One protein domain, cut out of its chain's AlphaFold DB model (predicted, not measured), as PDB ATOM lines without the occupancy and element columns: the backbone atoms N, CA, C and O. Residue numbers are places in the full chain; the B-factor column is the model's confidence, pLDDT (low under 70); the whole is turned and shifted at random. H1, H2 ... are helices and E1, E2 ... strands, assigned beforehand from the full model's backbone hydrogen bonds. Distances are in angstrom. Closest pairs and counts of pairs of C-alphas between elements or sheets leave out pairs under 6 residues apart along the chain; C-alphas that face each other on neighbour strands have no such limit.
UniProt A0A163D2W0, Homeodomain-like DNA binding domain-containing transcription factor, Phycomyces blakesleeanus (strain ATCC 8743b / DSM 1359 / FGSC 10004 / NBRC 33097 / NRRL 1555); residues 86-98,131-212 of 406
ATOM      1  N   LEU A  86     -23.542 -53.154  24.660       37.12
ATOM      2  CA  LEU A  86     -23.048 -52.223  23.648       37.12
ATOM      3  C   LEU A  86     -23.340 -50.788  24.128       37.12
ATOM      4  O   LEU A  86     -24.497 -50.436  24.342       37.12
ATOM      5  N   VAL A  87     -22.301 -49.972  24.301       44.28
ATOM      6  CA  VAL A  87     -22.335 -48.626  24.914       44.28
ATOM      7  C   VAL A  87     -21.422 -47.719  24.070       44.28
ATOM      8  O   VAL A  87     -20.343 -48.155  23.687       44.28
ATOM      9  N   TYR A  88     -21.641 -46.456  23.703       47.94
ATOM     10  CA  TYR A  88     -22.754 -45.526  23.505       47.94
ATOM     11  C   TYR A  88     -22.099 -44.341  22.757       47.94
ATOM     12  O   TYR A  88     -21.171 -43.752  23.317       47.94
ATOM     13  N   PRO A  89     -22.465 -44.003  21.507       38.75
ATOM     14  CA  PRO A  89     -21.796 -42.909  20.807       38.75
ATOM     15  C   PRO A  89     -22.300 -41.540  21.282       38.75
ATOM     16  O   PRO A  89     -23.442 -41.184  20.989       38.75
ATOM     17  N   ILE A  90     -21.445 -40.746  21.936       40.59
ATOM     18  CA  ILE A  90     -21.735 -39.327  22.211       40.59
ATOM     19  C   ILE A  90     -21.394 -38.506  20.970       40.59
ATOM     20  O   ILE A  90     -20.316 -38.653  20.391       40.59
ATOM     21  N   LEU A  91     -22.323 -37.638  20.576       41.59
ATOM     22  CA  LEU A  91     -22.133 -36.667  19.509       41.59
ATOM     23  C   LEU A  91     -21.580 -35.371  20.073       41.59
ATOM     24  O   LEU A  91     -22.257 -34.677  20.828       41.59
ATOM     25  N   VAL A  92     -20.376 -35.014  19.645       46.00
ATOM     26  CA  VAL A  92     -19.809 -33.693  19.914       46.00
ATOM     27  C   VAL A  92     -19.814 -32.909  18.608       46.00
ATOM     28  O   VAL A  92     -19.190 -33.317  17.622       46.00
ATOM     29  N   ALA A  93     -20.568 -31.805  18.585       42.12
ATOM     30  CA  ALA A  93     -20.527 -30.860  17.477       42.12
ATOM     31  C   ALA A  93     -19.130 -30.237  17.431       42.12
ATOM     32  O   ALA A  93     -18.653 -29.696  18.427       42.12
ATOM     33  N   ASN A  94     -18.469 -30.333  16.280       37.47
ATOM     34  CA  ASN A  94     -17.141 -29.766  16.115       37.47
ATOM     35  C   ASN A  94     -17.294 -28.257  15.872       37.47
ATOM     36  O   ASN A  94     -17.571 -27.830  14.753       37.47
ATOM     37  N   ALA A  95     -17.194 -27.455  16.931       32.06
ATOM     38  CA  ALA A  95     -17.151 -26.002  16.830       32.06
ATOM     39  C   ALA A  95     -15.697 -25.575  16.591       32.06
ATOM     40  O   ALA A  95     -14.958 -25.335  17.540       32.06
ATOM     41  N   PHE A  96     -15.276 -25.515  15.329       40.00
ATOM     42  CA  PHE A  96     -14.066 -24.782  14.964       40.00
ATOM     43  C   PHE A  96     -14.475 -23.428  14.389       40.00
ATOM     44  O   PHE A  96     -15.207 -23.361  13.403       40.00
ATOM     45  N   THR A  97     -14.030 -22.356  15.042       39.47
ATOM     46  CA  THR A  97     -13.978 -21.009  14.474       39.47
ATOM     47  C   THR A  97     -12.687 -20.870  13.666       39.47
ATOM     48  O   THR A  97     -11.603 -21.051  14.211       39.47
ATOM     49  N   ASP A  98     -12.881 -20.537  12.392       37.25
ATOM     50  CA  ASP A  98     -11.982 -19.926  11.411       37.25
ATOM     51  C   ASP A  98     -10.817 -20.698  10.745       37.25
ATOM     52  O   ASP A  98      -9.882 -21.203  11.357       37.25
ATOM     53  N   ASN A 131     -40.707 -30.654   1.870       54.94
ATOM     54  CA  ASN A 131     -39.988 -29.412   1.560       54.94
ATOM     55  C   ASN A 131     -39.441 -28.713   2.815       54.94
ATOM     56  O   ASN A 131     -38.361 -28.117   2.775       54.94
ATOM     57  N   ASP A 132     -40.127 -28.841   3.949       60.47
ATOM     58  CA  ASP A 132     -39.664 -28.315   5.234       60.47
ATOM     59  C   ASP A 132     -38.384 -29.008   5.727       60.47
ATOM     60  O   ASP A 132     -37.482 -28.356   6.262       60.47
ATOM     61  N   ASN A 133     -38.231 -30.314   5.475       59.41
ATOM     62  CA  ASN A 133     -36.995 -31.031   5.788       59.41
ATOM     63  C   ASN A 133     -35.850 -30.590   4.872       59.41
ATOM     64  O   ASN A 133     -34.724 -30.441   5.341       59.41
ATOM     65  N   ILE A 134     -36.126 -30.332   3.591       57.25
ATOM     66  CA  ILE A 134     -35.118 -29.861   2.627       57.25
ATOM     67  C   ILE A 134     -34.608 -28.466   3.022       57.25
ATOM     68  O   ILE A 134     -33.397 -28.236   3.079       57.25
ATOM     69  N   ASN A 135     -35.511 -27.550   3.381       59.41
ATOM     70  CA  ASN A 135     -35.161 -26.207   3.855       59.41
ATOM     71  C   ASN A 135     -34.382 -26.239   5.178       59.41
ATOM     72  O   ASN A 135     -33.417 -25.496   5.370       59.41
ATOM     73  N   PHE A 136     -34.756 -27.136   6.085       60.78
ATOM     74  CA  PHE A 136     -34.039 -27.329   7.337       60.78
ATOM     75  C   PHE A 136     -32.623 -27.892   7.138       60.78
ATOM     76  O   PHE A 136     -31.669 -27.450   7.793       60.78
ATOM     77  N   LEU A 137     -32.473 -28.862   6.229       58.06
ATOM     78  CA  LEU A 137     -31.177 -29.419   5.853       58.06
ATOM     79  C   LEU A 137     -30.305 -28.332   5.215       58.06
ATOM     80  O   LEU A 137     -29.170 -28.153   5.650       58.06
ATOM     81  N   SER A 138     -30.844 -27.526   4.297       59.94
ATOM     82  CA  SER A 138     -30.091 -26.454   3.627       59.94
ATOM     83  C   SER A 138     -29.567 -25.376   4.586       59.94
ATOM     84  O   SER A 138     -28.424 -24.935   4.450       59.94
ATOM     85  N   GLN A 139     -30.340 -24.997   5.611       63.25
ATOM     86  CA  GLN A 139     -29.881 -24.068   6.652       63.25
ATOM     87  C   GLN A 139     -28.853 -24.699   7.600       63.25
ATOM     88  O   GLN A 139     -27.893 -24.037   7.999       63.25
ATOM     89  N   SER A 140     -29.028 -25.976   7.956       61.12
ATOM     90  CA  SER A 140     -28.120 -26.689   8.864       61.12
ATOM     91  C   SER A 140     -26.759 -26.995   8.223       61.12
ATOM     92  O   SER A 140     -25.752 -27.005   8.930       61.12
ATOM     93  N   ILE A 141     -26.711 -27.188   6.899       61.66
ATOM     94  CA  ILE A 141     -25.475 -27.429   6.132       61.66
ATOM     95  C   ILE A 141     -24.477 -26.286   6.294       61.66
ATOM     96  O   ILE A 141     -23.291 -26.533   6.464       61.66
ATOM     97  N   ARG A 142     -24.938 -25.030   6.300       66.25
ATOM     98  CA  ARG A 142     -24.041 -23.861   6.295       66.25
ATOM     99  C   ARG A 142     -23.214 -23.687   7.573       66.25
ATOM    100  O   ARG A 142     -22.339 -22.831   7.594       66.25
ATOM    101  N   LYS A 143     -23.503 -24.441   8.639       79.69
ATOM    102  CA  LYS A 143     -22.828 -24.308   9.942       79.69
ATOM    103  C   LYS A 143     -22.171 -25.588  10.445       79.69
ATOM    104  O   LYS A 143     -21.354 -25.519  11.357       79.69
ATOM    105  N   LEU A 144     -22.546 -26.750   9.917       83.44
ATOM    106  CA  LEU A 144     -22.044 -28.020  10.423       83.44
ATOM    107  C   LEU A 144     -20.818 -28.437   9.610       83.44
ATOM    108  O   LEU A 144     -20.954 -28.780   8.447       83.44
ATOM    109  N   VAL A 145     -19.635 -28.411  10.224       86.44
ATOM    110  CA  VAL A 145     -18.378 -28.813   9.561       86.44
ATOM    111  C   VAL A 145     -18.189 -30.330   9.621       86.44
ATOM    112  O   VAL A 145     -17.754 -30.959   8.658       86.44
ATOM    113  N   GLY A 146     -18.581 -30.943  10.736       90.00
ATOM    114  CA  GLY A 146     -18.429 -32.371  10.964       90.00
ATOM    115  C   GLY A 146     -19.036 -32.819  12.287       90.00
ATOM    116  O   GLY A 146     -19.605 -32.033  13.047       90.00
ATOM    117  N   VAL A 147     -18.896 -34.109  12.556       90.56
ATOM    118  CA  VAL A 147     -19.392 -34.806  13.736       90.56
ATOM    119  C   VAL A 147     -18.282 -35.697  14.277       90.56
ATOM    120  O   VAL A 147     -17.669 -36.451  13.527       90.56
ATOM    121  N   THR A 148     -18.057 -35.657  15.590       90.81
ATOM    122  CA  THR A 148     -17.228 -36.659  16.270       90.81
ATOM    123  C   THR A 148     -18.127 -37.605  17.054       90.81
ATOM    124  O   THR A 148     -18.911 -37.160  17.892       90.81
ATOM    125  N   LEU A 149     -18.009 -38.902  16.774       89.31
ATOM    126  CA  LEU A 149     -18.620 -39.985  17.537       89.31
ATOM    127  C   LEU A 149     -17.588 -40.561  18.503       89.31
ATOM    128  O   LEU A 149     -16.480 -40.911  18.091       89.31
ATOM    129  N   ILE A 150     -17.959 -40.679  19.775       85.19
ATOM    130  CA  ILE A 150     -17.081 -41.192  20.833       85.19
ATOM    131  C   ILE A 150     -17.667 -42.484  21.391       85.19
ATOM    132  O   ILE A 150     -18.760 -42.454  21.947       85.19
ATOM    133  N   ALA A 151     -16.947 -43.598  21.271       84.19
ATOM    134  CA  ALA A 151     -17.303 -44.876  21.883       84.19
ATOM    135  C   ALA A 151     -16.441 -45.117  23.133       84.19
ATOM    136  O   ALA A 151     -15.230 -45.314  23.021       84.19
ATOM    137  N   TRP A 152     -17.075 -45.083  24.309       69.19
ATOM    138  CA  TRP A 152     -16.409 -45.095  25.618       69.19
ATOM    139  C   TRP A 152     -15.997 -46.488  26.108       69.19
ATOM    140  O   TRP A 152     -14.940 -46.629  26.713       69.19
ATOM    141  N   GLU A 153     -16.774 -47.525  25.803       67.25
ATOM    142  CA  GLU A 153     -16.511 -48.894  26.263       67.25
ATOM    143  C   GLU A 153     -16.249 -49.802  25.061       67.25
ATOM    144  O   GLU A 153     -17.114 -50.540  24.585       67.25
ATOM    145  N   SER A 154     -15.039 -49.717  24.505       64.62
ATOM    146  CA  SER A 154     -14.626 -50.667  23.473       64.62
ATOM    147  C   SER A 154     -14.121 -51.966  24.107       64.62
ATOM    148  O   SER A 154     -13.566 -51.959  25.205       64.62
ATOM    149  N   LYS A 155     -14.238 -53.088  23.379       67.81
ATOM    150  CA  LYS A 155     -13.661 -54.390  23.785       67.81
ATOM    151  C   LYS A 155     -12.160 -54.325  24.109       67.81
ATOM    152  O   LYS A 155     -11.633 -55.236  24.728       67.81
ATOM    153  N   GLU A 156     -11.480 -53.273  23.665       72.25
ATOM    154  CA  GLU A 156     -10.042 -53.064  23.822       72.25
ATOM    155  C   GLU A 156      -9.705 -52.131  25.003       72.25
ATOM    156  O   GLU A 156      -8.561 -51.712  25.129       72.25
ATOM    157  N   ALA A 157     -10.684 -51.781  25.852       72.19
ATOM    158  CA  ALA A 157     -10.543 -50.878  27.007       72.19
ATOM    159  C   ALA A 157     -10.048 -49.453  26.672       72.19
ATOM    160  O   ALA A 157      -9.726 -48.673  27.567       72.19
ATOM    161  N   GLN A 158     -10.008 -49.092  25.387       78.50
ATOM    162  CA  GLN A 158      -9.618 -47.769  24.905       78.50
ATOM    163  C   GLN A 158     -10.812 -47.052  24.275       78.50
ATOM    164  O   GLN A 158     -11.567 -47.649  23.499       78.50
ATOM    165  N   THR A 159     -10.958 -45.760  24.567       82.25
ATOM    166  CA  THR A 159     -11.947 -44.900  23.914       82.25
ATOM    167  C   THR A 159     -11.638 -44.798  22.425       82.25
ATOM    168  O   THR A 159     -10.511 -44.488  22.037       82.25
ATOM    169  N   LYS A 160     -12.641 -45.039  21.577       83.81
ATOM    170  CA  LYS A 160     -12.509 -44.900  20.122       83.81
ATOM    171  C   LYS A 160     -13.232 -43.649  19.653       83.81
ATOM    172  O   LYS A 160     -14.372 -43.398  20.041       83.81
ATOM    173  N   PHE A 161     -12.572 -42.892  18.786       86.31
ATOM    174  CA  PHE A 161     -13.120 -41.689  18.174       86.31
ATOM    175  C   PHE A 161     -13.326 -41.947  16.687       86.31
ATOM    176  O   PHE A 161     -12.430 -42.459  16.021       86.31
ATOM    177  N   LEU A 162     -14.487 -41.566  16.165       88.25
ATOM    178  CA  LEU A 162     -14.745 -41.529  14.732       88.25
ATOM    179  C   LEU A 162     -15.123 -40.103  14.349       88.25
ATOM    180  O   LEU A 162     -16.162 -39.593  14.766       88.25
ATOM    181  N   LYS A 163     -14.262 -39.461  13.562       90.56
ATOM    182  CA  LYS A 163     -14.495 -38.117  13.033       90.56
ATOM    183  C   LYS A 163     -15.074 -38.238  11.630       90.56
ATOM    184  O   LYS A 163     -14.472 -38.859  10.760       90.56
ATOM    185  N   LEU A 164     -16.254 -37.663  11.440       89.56
ATOM    186  CA  LEU A 164     -16.961 -37.599  10.172       89.56
ATOM    187  C   LEU A 164     -17.014 -36.143   9.729       89.56
ATOM    188  O   LEU A 164     -17.536 -35.293  10.446       89.56
ATOM    189  N   GLU A 165     -16.496 -35.858   8.546       89.12
ATOM    190  CA  GLU A 165     -16.586 -34.528   7.948       89.12
ATOM    191  C   GLU A 165     -17.807 -34.428   7.039       89.12
ATOM    192  O   GLU A 165     -18.340 -35.429   6.546       89.12
ATOM    193  N   THR A 166     -18.297 -33.205   6.852       84.81
ATOM    194  CA  THR A 166     -19.354 -32.958   5.877       84.81
ATOM    195  C   THR A 166     -18.816 -33.150   4.467       84.81
ATOM    196  O   THR A 166     -17.882 -32.490   4.029       84.81
ATOM    197  N   ILE A 167     -19.442 -34.065   3.732       80.81
ATOM    198  CA  ILE A 167     -19.199 -34.224   2.303       80.81
ATOM    199  C   ILE A 167     -20.259 -33.384   1.589       80.81
ATOM    200  O   ILE A 167     -21.452 -33.664   1.693       80.81
ATOM    201  N   CYS A 168     -19.823 -32.319   0.914       60.69
ATOM    202  CA  CYS A 168     -20.698 -31.299   0.321       60.69
ATOM    203  C   CYS A 168     -21.323 -31.692  -1.029       60.69
ATOM    204  O   CYS A 168     -21.960 -30.858  -1.666       60.69
ATOM    205  N   THR A 169     -21.119 -32.922  -1.506       66.00
ATOM    206  CA  THR A 169     -21.387 -33.285  -2.908       66.00
ATOM    207  C   THR A 169     -22.487 -34.320  -3.115       66.00
ATOM    208  O   THR A 169     -22.787 -34.628  -4.267       66.00
ATOM    209  N   SER A 170     -23.115 -34.852  -2.062       57.31
ATOM    210  CA  SER A 170     -24.104 -35.928  -2.198       57.31
ATOM    211  C   SER A 170     -25.425 -35.643  -1.488       57.31
ATOM    212  O   SER A 170     -25.470 -35.079  -0.396       57.31
ATOM    213  N   GLU A 171     -26.503 -36.156  -2.086       66.00
ATOM    214  CA  GLU A 171     -27.842 -36.308  -1.488       66.00
ATOM    215  C   GLU A 171     -27.811 -37.111  -0.172       66.00
ATOM    216  O   GLU A 171     -28.724 -37.040   0.646       66.00
ATOM    217  N   ILE A 172     -26.717 -37.839   0.066       73.94
ATOM    218  CA  ILE A 172     -26.484 -38.675   1.239       73.94
ATOM    219  C   ILE A 172     -25.274 -38.116   1.995       73.94
ATOM    220  O   ILE A 172     -24.141 -38.545   1.778       73.94
ATOM    221  N   CYS A 173     -25.502 -37.135   2.870       87.56
ATOM    222  CA  CYS A 173     -24.484 -36.635   3.795       87.56
ATOM    223  C   CYS A 173     -24.734 -37.210   5.193       87.56
ATOM    224  O   CYS A 173     -25.635 -36.771   5.912       87.56
ATOM    225  N   THR A 174     -23.921 -38.188   5.600       88.44
ATOM    226  CA  THR A 174     -24.066 -38.893   6.886       88.44
ATOM    227  C   THR A 174     -24.101 -37.935   8.074       88.44
ATOM    228  O   THR A 174     -24.901 -38.112   8.988       88.44
ATOM    229  N   VAL A 175     -23.282 -36.881   8.045       90.31
ATOM    230  CA  VAL A 175     -23.226 -35.859   9.098       90.31
ATOM    231  C   VAL A 175     -24.562 -35.118   9.245       90.31
ATOM    232  O   VAL A 175     -25.039 -34.916  10.363       90.31
ATOM    233  N   LEU A 176     -25.213 -34.769   8.132       88.06
ATOM    234  CA  LEU A 176     -26.528 -34.125   8.161       88.06
ATOM    235  C   LEU A 176     -27.621 -35.077   8.623       88.06
ATOM    236  O   LEU A 176     -28.454 -34.684   9.436       88.06
ATOM    237  N   ILE A 177     -27.601 -36.319   8.132       89.31
ATOM    238  CA  ILE A 177     -28.565 -37.354   8.519       89.31
ATOM    239  C   ILE A 177     -28.478 -37.601  10.029       89.31
ATOM    240  O   ILE A 177     -29.504 -37.621  10.707       89.31
ATOM    241  N   LEU A 178     -27.264 -37.705  10.580       90.25
ATOM    242  CA  LEU A 178     -27.035 -37.854  12.019       90.25
ATOM    243  C   LEU A 178     -27.555 -36.651  12.811       90.25
ATOM    244  O   LEU A 178     -28.285 -36.823  13.786       90.25
ATOM    245  N   ASN A 179     -27.221 -35.433  12.383       90.00
ATOM    246  CA  ASN A 179     -27.701 -34.211  13.027       90.00
ATOM    247  C   ASN A 179     -29.236 -34.122  13.013       90.00
ATOM    248  O   ASN A 179     -29.859 -33.817  14.031       90.00
ATOM    249  N   TRP A 180     -29.861 -34.430  11.875       88.81
ATOM    250  CA  TRP A 180     -31.315 -34.454  11.741       88.81
ATOM    251  C   TRP A 180     -31.945 -35.504  12.654       88.81
ATOM    252  O   TRP A 180     -32.880 -35.198  13.393       88.81
ATOM    253  N   PHE A 181     -31.390 -36.715  12.672       90.00
ATOM    254  CA  PHE A 181     -31.851 -37.797  13.532       90.00
ATOM    255  C   PHE A 181     -31.810 -37.409  15.015       90.00
ATOM    256  O   PHE A 181     -32.777 -37.630  15.745       90.00
ATOM    257  N   VAL A 182     -30.739 -36.761  15.468       89.12
ATOM    258  CA  VAL A 182     -30.593 -36.322  16.865       89.12
ATOM    259  C   VAL A 182     -31.584 -35.233  17.224       89.12
ATOM    260  O   VAL A 182     -32.249 -35.333  18.251       89.12
ATOM    261  N   LYS A 183     -31.759 -34.238  16.354       89.50
ATOM    262  CA  LYS A 183     -32.746 -33.178  16.582       89.50
ATOM    263  C   LYS A 183     -34.172 -33.726  16.596       89.50
ATOM    264  O   LYS A 183     -34.940 -33.396  17.496       89.50
ATOM    265  N   ARG A 184     -34.517 -34.620  15.666       88.56
ATOM    266  CA  ARG A 184     -35.841 -35.262  15.610       88.56
ATOM    267  C   ARG A 184     -36.102 -36.156  16.822       88.56
ATOM    268  O   ARG A 184     -37.235 -36.251  17.284       88.56
ATOM    269  N   THR A 185     -35.058 -36.769  17.375       86.94
ATOM    270  CA  THR A 185     -35.141 -37.588  18.592       86.94
ATOM    271  C   THR A 185     -34.900 -36.801  19.884       86.94
ATOM    272  O   THR A 185     -34.942 -37.389  20.960       86.94
ATOM    273  N   ALA A 186     -34.726 -35.475  19.845       88.25
ATOM    274  CA  ALA A 186     -34.375 -34.681  21.027       88.25
ATOM    275  C   ALA A 186     -35.433 -34.759  22.139       88.25
ATOM    276  O   ALA A 186     -35.111 -34.994  23.301       88.25
ATOM    277  N   MET A 187     -36.719 -34.640  21.789       86.19
ATOM    278  CA  MET A 187     -37.817 -34.786  22.760       86.19
ATOM    279  C   MET A 187     -37.872 -36.191  23.358       86.19
ATOM    280  O   MET A 187     -38.237 -36.376  24.516       86.19
ATOM    281  N   ALA A 188     -37.479 -37.176  22.558       82.38
ATOM    282  CA  ALA A 188     -37.396 -38.559  22.964       82.38
ATOM    283  C   ALA A 188     -36.259 -38.810  23.976       82.38
ATOM    284  O   ALA A 188     -36.428 -39.582  24.918       82.38
ATOM    285  N   ARG A 189     -35.135 -38.108  23.822       84.44
ATOM    286  CA  ARG A 189     -33.947 -38.224  24.679       84.44
ATOM    287  C   ARG A 189     -34.098 -37.584  26.049       84.44
ATOM    288  O   ARG A 189     -33.561 -38.116  27.005       84.44
ATOM    289  N   LYS A 190     -34.889 -36.511  26.176       85.31
ATOM    290  CA  LYS A 190     -35.127 -35.821  27.464       85.31
ATOM    291  C   LYS A 190     -35.644 -36.732  28.583       85.31
ATOM    292  O   LYS A 190     -35.501 -36.389  29.748       85.31
ATOM    293  N   LYS A 191     -36.297 -37.845  28.230       80.12
ATOM    294  CA  LYS A 191     -36.834 -38.825  29.185       80.12
ATOM    295  C   LYS A 191     -35.825 -39.924  29.563       80.12
ATOM    296  O   LYS A 191     -36.170 -40.788  30.359       80.12
ATOM    297  N   LEU A 192     -34.642 -39.954  28.952       76.94
ATOM    298  CA  LEU A 192     -33.605 -40.931  29.273       76.94
ATOM    299  C   LEU A 192     -32.818 -40.442  30.484       76.94
ATOM    300  O   LEU A 192     -32.403 -39.289  30.529       76.94
ATOM    301  N   GLU A 193     -32.581 -41.341  31.434       76.12
ATOM    302  CA  GLU A 193     -31.721 -41.078  32.593       76.12
ATOM    303  C   GLU A 193     -30.276 -40.779  32.160       76.12
ATOM    304  O   GLU A 193     -29.574 -39.993  32.790       76.12
ATOM    305  N   ILE A 194     -29.853 -41.378  31.040       72.69
ATOM    306  CA  ILE A 194     -28.504 -41.275  30.493       72.69
ATOM    307  C   ILE A 194     -28.587 -41.052  28.969       72.69
ATOM    308  O   ILE A 194     -28.920 -41.967  28.213       72.69
ATOM    309  N   ASP A 195     -28.265 -39.842  28.498       67.25
ATOM    310  CA  ASP A 195     -28.253 -39.475  27.065       67.25
ATOM    311  C   ASP A 195     -26.903 -39.796  26.411       67.25
ATOM    312  O   ASP A 195     -26.170 -38.921  25.950       67.25
ATOM    313  N   HIS A 196     -26.511 -41.066  26.431       66.75
ATOM    314  CA  HIS A 196     -25.258 -41.483  25.795       66.75
ATOM    315  C   HIS A 196     -25.495 -42.198  24.458       66.75
ATOM    316  O   HIS A 196     -24.610 -42.249  23.608       66.75
ATOM    317  N   THR A 197     -26.693 -42.717  24.202       74.69
ATOM    318  CA  THR A 197     -26.913 -43.627  23.072       74.69
ATOM    319  C   THR A 197     -27.316 -42.885  21.816       74.69
ATOM    320  O   THR A 197     -28.382 -42.274  21.754       74.69
ATOM    321  N   LEU A 198     -26.513 -43.009  20.760       86.06
ATOM    322  CA  LEU A 198     -26.886 -42.484  19.455       86.06
ATOM    323  C   LEU A 198     -28.214 -43.071  18.972       86.06
ATOM    324  O   LEU A 198     -29.093 -42.301  18.642       86.06
ATOM    325  N   PHE A 199     -28.416 -44.387  18.964       86.62
ATOM    326  CA  PHE A 199     -29.651 -44.980  18.436       86.62
ATOM    327  C   PHE A 199     -30.638 -45.374  19.546       86.62
ATOM    328  O   PHE A 199     -30.229 -45.851  20.600       86.62
ATOM    329  N   LEU A 200     -31.941 -45.185  19.307       82.81
ATOM    330  CA  LEU A 200     -33.009 -45.447  20.282       82.81
ATOM    331  C   LEU A 200     -33.876 -46.630  19.832       82.81
ATOM    332  O   LEU A 200     -34.302 -46.657  18.677       82.81
ATOM    333  N   GLU A 201     -34.157 -47.581  20.725       76.38
ATOM    334  CA  GLU A 201     -35.103 -48.675  20.472       76.38
ATOM    335  C   GLU A 201     -36.512 -48.213  20.868       76.38
ATOM    336  O   GLU A 201     -36.673 -47.574  21.905       76.38
ATOM    337  N   TYR A 202     -37.517 -48.516  20.038       62.78
ATOM    338  CA  TYR A 202     -38.945 -48.268  20.297       62.78
ATOM    339  C   TYR A 202     -39.290 -46.859  20.830       62.78
ATOM    340  O   TYR A 202     -39.373 -46.597  22.025       62.78
ATOM    341  N   ILE A 203     -39.610 -45.928  19.921       60.84
ATOM    342  CA  ILE A 203     -40.175 -44.610  20.297       60.84
ATOM    343  C   ILE A 203     -41.667 -44.726  20.693       60.84
ATOM    344  O   ILE A 203     -42.272 -43.769  21.175       60.84
ATOM    345  N   VAL A 204     -42.268 -45.903  20.509       55.81
ATOM    346  CA  VAL A 204     -43.693 -46.149  20.726       55.81
ATOM    347  C   VAL A 204     -43.894 -46.679  22.149       55.81
ATOM    348  O   VAL A 204     -43.522 -47.810  22.431       55.81
ATOM    349  N   LEU A 205     -44.510 -45.848  23.003       55.16
ATOM    350  CA  LEU A 205     -45.055 -46.150  24.345       55.16
ATOM    351  C   LEU A 205     -44.056 -46.191  25.515       55.16
ATOM    352  O   LEU A 205     -43.656 -47.267  25.933       55.16
ATOM    353  N   ASP A 206     -43.743 -45.009  26.071       62.88
ATOM    354  CA  ASP A 206     -43.223 -44.679  27.426       62.88
ATOM    355  C   ASP A 206     -42.083 -45.495  28.080       62.88
ATOM    356  O   ASP A 206     -41.516 -45.047  29.076       62.88
ATOM    357  N   LYS A 207     -41.647 -46.610  27.501       62.88
ATOM    358  CA  LYS A 207     -40.461 -47.381  27.853       62.88
ATOM    359  C   LYS A 207     -39.485 -47.257  26.700       62.88
ATOM    360  O   LYS A 207     -39.732 -47.738  25.602       62.88
ATOM    361  N   ARG A 208     -38.385 -46.560  26.956       66.38
ATOM    362  CA  ARG A 208     -37.315 -46.365  25.981       66.38
ATOM    363  C   ARG A 208     -36.194 -47.307  26.359       66.38
ATOM    364  O   ARG A 208     -35.564 -47.108  27.395       66.38
ATOM    365  N   THR A 209     -35.979 -48.335  25.549       69.31
ATOM    366  CA  THR A 209     -34.849 -49.241  25.726       69.31
ATOM    367  C   THR A 209     -33.715 -48.869  24.788       69.31
ATOM    368  O   THR A 209     -33.850 -48.147  23.795       69.31
ATOM    369  N   LEU A 210     -32.540 -49.324  25.182       74.62
ATOM    370  CA  LEU A 210     -31.319 -49.180  24.423       74.62
ATOM    371  C   LEU A 210     -31.292 -50.258  23.358       74.62
ATOM    372  O   LEU A 210     -31.570 -51.418  23.651       74.62
ATOM    373  N   ILE A 211     -30.899 -49.886  22.144       83.81
ATOM    374  CA  ILE A 211     -30.782 -50.864  21.070       83.81
ATOM    375  C   ILE A 211     -29.661 -51.842  21.411       83.81
ATOM    376  O   ILE A 211     -28.501 -51.449  21.549       83.81
ATOM    377  N   ASN A 212     -29.992 -53.129  21.481       84.38
ATOM    378  CA  ASN A 212     -28.981 -54.177  21.539       84.38
ATOM    379  C   ASN A 212     -28.297 -54.362  20.168       84.38
ATOM    380  O   ASN A 212     -28.868 -54.100  19.106       84.38
TER     381      ASN A 212
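This is residues 86 to 98 and 131 to 212 of the 406 residues of the protein "Homeodomain-like DNA binding domain-containing transcription factor" of Phycomyces blakesleeanus (strain ATCC 8743b / DSM 1359 / FGSC 10004 / NBRC 33097 / NRRL 1555) (UniProt A0A163D2W0). A small wall of three strands has one helix, H2, packed across one of its faces, while a second helix, H1, reaches away beyond one end of the sheet and meets H2 at a steep angle. H3 carries on from H2 away from the sheet, and the long unnamed stretch of residues 190 to 212 folds back to end near the first printed residue. The printed part has 95 residues, with three named helices and three named strands in the order E1 H1 E2 E3 H2 H3; the sheet runs E1 E2 E3, antiparallel. The class is mixed, helices and strands, with 43 residues, under half, in named elements. The whole is only just compact, close to loose, with a radius of gyration of the C-alphas of 14.8 A and spans of 35 by 34 by 23 A.

Start at E1, residues 89 to 93, an edge strand antiparallel to E2, residues 146 to 151, at 151 degrees; look there for N 92 and O 148, 3.1 A apart. E2 and E3, residues 160 to 165, form a hairpin at 166 degrees, with N 149 and O 162 within hydrogen-bond range at 2.8 A. H2, residues 174 to 184, is on the sheet at a height of 9.8 A, making two layers, a helix on one face of a sheet. It is over E2 and, only just, with 3 C-alphas, over E1; it runs across the strands, at 75 degrees to E2 on the local plane. The closest C-alphas of E2 and H2 are those of Val 147 and Val 175, 6.1 A apart. H1, residues 131 to 141, is not on the sheet; it touches H2 at a steep tilt of 62 degrees, opposite ways, with the C-alphas of Leu 137 and Leu 176 closest at 7.0 A. H3, residues 186 to 189, meets H2 only through their link and is apart from E1, E2, E3 and H1. In H1 and H2 every O i to N i+4 pair is within hydrogen-bond range; H3 is too short for such a pair.

Find C-alpha 89 at (-21.796, -42.909, 20.807), where E1 begins its 12.6 A. H1 starts at C-alpha 131, (-39.988, -29.412, 1.560), and is 15.3 A long. E2 measures 16.6 A, E3 16.5 A and H2 15.1 A. H3 ends at C-alpha 189, (-33.947, -38.224, 24.679).

The C-alphas of Asn 131 and Ala 157 are the two farthest apart, at 44.4 A. Residues 99 to 130 are not printed, and C-alphas 98 and 131 are 31.2 A apart across this cut. Of the links printed whole, H1 to E2 and H2 to H3 are tight, and E2 to E3 and E3 to H2 are short. Look in the B-factor column for a mean pLDDT of the printed part of 71.4; 43 residues are under 70, among them 86 to 98, 131 to 142 and 202 to 209.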